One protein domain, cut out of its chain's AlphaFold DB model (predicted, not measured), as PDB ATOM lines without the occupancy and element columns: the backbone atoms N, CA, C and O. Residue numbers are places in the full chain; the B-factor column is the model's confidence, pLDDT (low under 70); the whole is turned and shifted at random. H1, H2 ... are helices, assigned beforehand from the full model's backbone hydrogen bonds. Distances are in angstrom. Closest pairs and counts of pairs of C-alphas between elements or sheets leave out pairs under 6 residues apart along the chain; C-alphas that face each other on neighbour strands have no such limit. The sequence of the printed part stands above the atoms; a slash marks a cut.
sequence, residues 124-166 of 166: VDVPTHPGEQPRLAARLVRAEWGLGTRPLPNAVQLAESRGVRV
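AT A GLANCE: This is residues 124 to 166 of the 166 residues of the protein "HTH cro/C1-type domain-containing protein" of Mycolicibacterium sarraceniae (UniProt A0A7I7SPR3). Two short helices stand apart at opposite sides of a small open ring of chain: a first stretch without a named element, residues 124 to 133, runs out and turns back into H1, and a bowed link leads on to H2. After H2 the last residues fold back toward the side where the printed part begins. The printed part has 43 residues, with two named helices in the order H1, H2 and no named strand; its class is all helix, though under half of the residues, 18 of 43, are in named elements. It is only just compact, close to loose, with a radius of gyration of the C-alphas of 10.6 A, and the C-alphas span 26 by 22 by 14 A.

IN THESE COORDINATES: Start at C-alpha 124, at (108.016, 41.858, 28.746), and read on to C-alpha 134 at (103.190, 51.889, 45.259), where H1 begins. H1, residues 134 to 144, measures 15.4 A from first to last C-alpha. Look next at C-alpha 155 for the start of H2, residues 155 to 161, which ends at C-alpha 161, at (116.161, 45.577, 28.787), after 9.8 A.

HOW THE PARTS SIT: Compare the two helices and you will find them apart, with no C-alpha of H1 within 8 A of H2. Read residues 145 to 154 for the short link of 10 residues between them. In H1 and H2 every O i to N i+4 pair is within hydrogen-bond range.

THE WHOLE: Look for the two C-alphas farthest apart at Gly 131 and Asn 154, 27.8 A from each other. The C-alphas of Val 124 and Val 166, the first and last printed, are 12.1 A apart, and Val 166 is the chain's last residue. The printed part has no cut and no long link between its helices. The mean pLDDT of the printed part is 92.8, and no printed residue is under 70.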
ATOM      1  N   VAL A 124     108.365  40.909  27.687       93.25
ATOM      2  CA  VAL A 124     108.016  41.858  28.746       93.25
ATOM      3  C   VAL A 124     108.162  41.161  30.099       93.25
ATOM      4  O   VAL A 124     107.420  40.231  30.404       93.25
ATOM      5  N   ASP A 125     109.105  41.641  30.901       93.94
ATOM      6  CA  ASP A 125     109.427  41.169  32.248       93.94
ATOM      7  C   ASP A 125     109.181  42.300  33.255       93.94
ATOM      8  O   ASP A 125     110.107  42.925  33.778       93.94
ATOM      9  N   VAL A 126     107.903  42.618  33.480       93.00
ATOM     10  CA  VAL A 126     107.476  43.627  34.459       93.00
ATOM     11  C   VAL A 126     106.607  42.954  35.522       93.00
ATOM     12  O   VAL A 126     105.420  42.726  35.272       93.00
ATOM     13  N   PRO A 127     107.170  42.641  36.705       92.44
ATOM     14  CA  PRO A 127     106.412  42.044  37.794       92.44
ATOM     15  C   PRO A 127     105.229  42.913  38.218       92.44
ATOM     16  O   PRO A 127     105.302  44.147  38.229       92.44
ATOM     17  N   THR A 128     104.128  42.261  38.586       92.00
ATOM     18  CA  THR A 128     102.909  42.939  39.039       92.00
ATOM     19  C   THR A 128     102.571  42.523  40.464       92.00
ATOM     20  O   THR A 128     102.566  41.342  40.798       92.00
ATOM     21  N   HIS A 129     102.274  43.513  41.309       93.69
ATOM     22  CA  HIS A 129     101.932  43.314  42.721       93.69
ATOM     23  C   HIS A 129     100.594  43.994  43.035       93.69
ATOM     24  O   HIS A 129     100.571  45.114  43.556       93.69
ATOM     25  N   PRO A 130      99.461  43.381  42.647       93.62
ATOM     26  CA  PRO A 130      98.145  43.934  42.936       93.62
ATOM     27  C   PRO A 130      97.898  43.980  44.450       93.62
ATOM     28  O   PRO A 130      98.276  43.069  45.179       93.62
ATOM     29  N   GLY A 131      97.251  45.045  44.927       93.12
ATOM     30  CA  GLY A 131      96.941  45.240  46.350       93.12
ATOM     31  C   GLY A 131      98.073  45.854  47.179       93.12
ATOM     32  O   GLY A 131      97.810  46.368  48.264       93.12
ATOM     33  N   GLU A 132      99.301  45.889  46.659       96.19
ATOM     34  CA  GLU A 132     100.428  46.511  47.349       96.19
ATOM     35  C   GLU A 132     100.453  48.034  47.198       96.19
ATOM     36  O   GLU A 132     100.072  48.607  46.173       96.19
ATOM     37  N   GLN A 133     100.974  48.723  48.217       96.69
ATOM     38  CA  GLN A 133     101.198  50.164  48.117       96.69
ATOM     39  C   GLN A 133     102.306  50.470  47.091       96.69
ATOM     40  O   GLN A 133     103.313  49.757  47.065       96.69
ATOM     41  N   PRO A 134     102.229  51.583  46.326       94.56
ATOM     42  CA  PRO A 134     103.190  51.889  45.259       94.56
ATOM     43  C   PRO A 134     104.663  51.837  45.689       94.56
ATOM     44  O   PRO A 134     105.523  51.374  44.942       94.56
ATOM     45  N   ARG A 135     104.968  52.283  46.918       94.88
ATOM     46  CA  ARG A 135     106.332  52.243  47.468       94.88
ATOM     47  C   ARG A 135     106.826  50.818  47.722       94.88
ATOM     48  O   ARG A 135     108.004  50.553  47.500       94.88
ATOM     49  N   LEU A 136     105.961  49.928  48.208       95.44
ATOM     50  CA  LEU A 136     106.315  48.535  48.473       95.44
ATOM     51  C   LEU A 136     106.432  47.757  47.160       95.44
ATOM     52  O   LEU A 136     107.464  47.134  46.937       95.44
ATOM     53  N   ALA A 137     105.474  47.917  46.243       95.62
ATOM     54  CA  ALA A 137     105.540  47.336  44.901       95.62
ATOM     55  C   ALA A 137     106.847  47.707  44.173       95.62
ATOM     56  O   ALA A 137     107.538  46.837  43.653       95.62
ATOM     57  N   ALA A 138     107.261  48.980  44.222       92.62
ATOM     58  CA  ALA A 138     108.532  49.409  43.636       92.62
ATOM     59  C   ALA A 138     109.760  48.737  44.284       92.62
ATOM     60  O   ALA A 138     110.746  48.468  43.600       92.62
ATOM     61  N   ARG A 139     109.730  48.460  45.596       93.75
ATOM     62  CA  ARG A 139     110.816  47.737  46.284       93.75
ATOM     63  C   ARG A 139     110.859  46.261  45.894       93.75
ATOM     64  O   ARG A 139     111.960  45.746  45.733       93.75
ATOM     65  N   LEU A 140     109.700  45.619  45.736       95.12
ATOM     66  CA  LEU A 140     109.589  44.225  45.296       95.12
ATOM     67  C   LEU A 140     110.125  44.060  43.871       95.12
ATOM     68  O   LEU A 140     111.077  43.311  43.675       95.12
ATOM     69  N   VAL A 141     109.665  44.893  42.930       94.56
ATOM     70  CA  VAL A 141     110.178  44.912  41.546       94.56
ATOM     71  C   VAL A 141     111.695  45.111  41.516       94.56
ATOM     72  O   VAL A 141     112.407  44.423  40.792       94.56
ATOM     73  N   ARG A 142     112.236  46.020  42.340       94.25
ATOM     74  CA  ARG A 142     113.694  46.212  42.435       94.25
ATOM     75  C   ARG A 142     114.436  44.982  42.947       94.25
ATOM     76  O   ARG A 142     115.570  44.765  42.519       94.25
ATOM     77  N   ALA A 143     113.851  44.241  43.883       93.88
ATOM     78  CA  ALA A 143     114.441  43.020  44.414       93.88
ATOM     79  C   ALA A 143     114.432  41.909  43.354       93.88
ATOM     80  O   ALA A 143     115.475  41.313  43.107       93.88
ATOM     81  N   GLU A 144     113.306  41.715  42.667       94.88
ATOM     82  CA  GLU A 144     113.152  40.730  41.585       94.88
ATOM     83  C   GLU A 144     114.067  41.022  40.395       94.88
ATOM     84  O   GLU A 144     114.676  40.123  39.820       94.88
ATOM     85  N   TRP A 145     114.260  42.300  40.073       93.94
ATOM     86  CA  TRP A 145     115.202  42.724  39.045       93.94
ATOM     87  C   TRP A 145     116.668  42.757  39.506       93.94
ATOM     88  O   TRP A 145     117.543  43.066  38.694       93.94
ATOM     89  N   GLY A 146     116.965  42.459  40.776       93.56
ATOM     90  CA  GLY A 146     118.333  42.414  41.302       93.56
ATOM     91  C   GLY A 146     119.034  43.778  41.379       93.56
ATOM     92  O   GLY A 146     120.260  43.856  41.338       93.56
ATOM     93  N   LEU A 147     118.283  44.879  41.489       92.81
ATOM     94  CA  LEU A 147     118.811  46.252  41.402       92.81
ATOM     95  C   LEU A 147     119.387  46.788  42.725       92.81
ATOM     96  O   LEU A 147     119.964  47.880  42.767       92.81
ATOM     97  N   GLY A 148     119.203  46.058  43.827       91.00
ATOM     98  CA  GLY A 148     119.618  46.475  45.169       91.00
ATOM     99  C   GLY A 148     118.972  47.798  45.608       91.00
ATOM    100  O   GLY A 148     117.844  48.118  45.223       91.00
ATOM    101  N   THR A 149     119.690  48.600  46.401       90.25
ATOM    102  CA  THR A 149     119.203  49.871  46.988       90.25
ATOM    103  C   THR A 149     119.834  51.134  46.393       90.25
ATOM    104  O   THR A 149     119.444  52.242  46.753       90.25
ATOM    105  N   ARG A 150     120.795  50.988  45.473       90.62
ATOM    106  CA  ARG A 150     121.466  52.118  44.808       90.62
ATOM    107  C   ARG A 150     120.522  52.846  43.837       90.62
ATOM    108  O   ARG A 150     119.518  52.262  43.420       90.62
ATOM    109  N   PRO A 151     120.816  54.096  43.438       91.88
ATOM    110  CA  PRO A 151     120.070  54.767  42.375       91.88
ATOM    111  C   PRO A 151     119.910  53.875  41.140       91.88
ATOM    112  O   PRO A 151     120.784  53.059  40.838       91.88
ATOM    113  N   LEU A 152     118.772  54.003  40.453       89.62
ATOM    114  CA  LEU A 152     118.586  53.303  39.185       89.62
ATOM    115  C   LEU A 152     119.633  53.791  38.172       89.62
ATOM    116  O   LEU A 152     120.019  54.962  38.225       89.62
ATOM    117  N   PRO A 153     120.070  52.923  37.243       87.00
ATOM    118  CA  PRO A 153     120.792  53.367  36.059       87.00
ATOM    119  C   PRO A 153     119.850  54.204  35.173       87.00
ATOM    120  O   PRO A 153     118.811  54.700  35.617       87.00
ATOM    121  N   ASN A 154     120.175  54.350  33.891       93.94
ATOM    122  CA  ASN A 154     119.229  54.914  32.939       93.94
ATOM    123  C   ASN A 154     117.912  54.106  32.965       93.94
ATOM    124  O   ASN A 154     117.875  52.941  32.572       93.94
ATOM    125  N   ALA A 155     116.837  54.728  33.459       91.00
ATOM    126  CA  ALA A 155     115.555  54.062  33.661       91.00
ATOM    127  C   ALA A 155     114.891  53.635  32.342       91.00
ATOM    128  O   ALA A 155     114.157  52.651  32.341       91.00
ATOM    129  N   VAL A 156     115.173  54.338  31.237       93.31
ATOM    130  CA  VAL A 156     114.685  53.979  29.897       93.31
ATOM    131  C   VAL A 156     115.356  52.691  29.439       93.31
ATOM    132  O   VAL A 156     114.668  51.706  29.204       93.31
ATOM    133  N   GLN A 157     116.690  52.648  29.446       93.44
ATOM    134  CA  GLN A 157     117.441  51.451  29.047       93.44
ATOM    135  C   GLN A 157     117.133  50.248  29.941       93.44
ATOM    136  O   GLN A 157     117.054  49.114  29.471       93.44
ATOM    137  N   LEU A 158     116.934  50.484  31.242       93.69
ATOM    138  CA  LEU A 158     116.495  49.440  32.159       93.69
ATOM    139  C   LEU A 158     115.127  48.885  31.745       93.69
ATOM    140  O   LEU A 158     114.980  47.670  31.672       93.69
ATOM    141  N   ALA A 159     114.151  49.745  31.451       92.88
ATOM    142  CA  ALA A 159     112.829  49.316  31.006       92.88
ATOM    143  C   ALA A 159     112.906  48.545  29.670       92.88
ATOM    144  O   ALA A 159     112.344  47.456  29.562       92.88
ATOM    145  N   GLU A 160     113.672  49.045  28.697       92.81
ATOM    146  CA  GLU A 160     113.903  48.385  27.403       92.81
ATOM    147  C   GLU A 160     114.543  46.999  27.563       92.81
ATOM    148  O   GLU A 160     114.099  46.031  26.943       92.81
ATOM    149  N   SER A 161     115.526  46.866  28.464       92.81
ATOM    150  CA  SER A 161     116.161  45.577  28.787       92.81
ATOM    151  C   SER A 161     115.192  44.562  29.407       92.81
ATOM    152  O   SER A 161     115.444  43.360  29.355       92.81
ATOM    153  N   ARG A 162     114.069  45.042  29.956       94.12
ATOM    154  CA  ARG A 162     112.960  44.248  30.508       94.12
ATOM    155  C   ARG A 162     111.799  44.105  29.524       94.12
ATOM    156  O   ARG A 162     110.683  43.782  29.917       94.12
ATOM    157  N   GLY A 163     112.035  44.387  28.243       91.69
ATOM    158  CA  GLY A 163     111.053  44.220  27.175       91.69
ATOM    159  C   GLY A 163     110.011  45.337  27.079       91.69
ATOM    160  O   GLY A 163     109.138  45.258  26.217       91.69
ATOM    161  N   VAL A 164     110.097  46.392  27.898       91.88
ATOM    162  CA  VAL A 164     109.201  47.556  27.800       91.88
ATOM    163  C   VAL A 164     109.553  48.371  26.556       91.88
ATOM    164  O   VAL A 164     110.716  48.684  26.321       91.88
ATOM    165  N   ARG A 165     108.548  48.737  25.757       88.00
ATOM    166  CA  ARG A 165     108.705  49.672  24.634       88.00
ATOM    167  C   ARG A 165     108.541  51.101  25.151       88.00
ATOM    168  O   ARG A 165     107.547  51.379  25.825       88.00
ATOM    169  N   VAL A 166     109.518  51.962  24.876       83.12
ATOM    170  CA  VAL A 166     109.560  53.368  25.320       83.12
ATOM    171  C   VAL A 166     109.415  54.305  24.131       83.12
ATOM    172  O   VAL A 166     109.976  53.985  23.062       83.12
TER     173      VAL A 166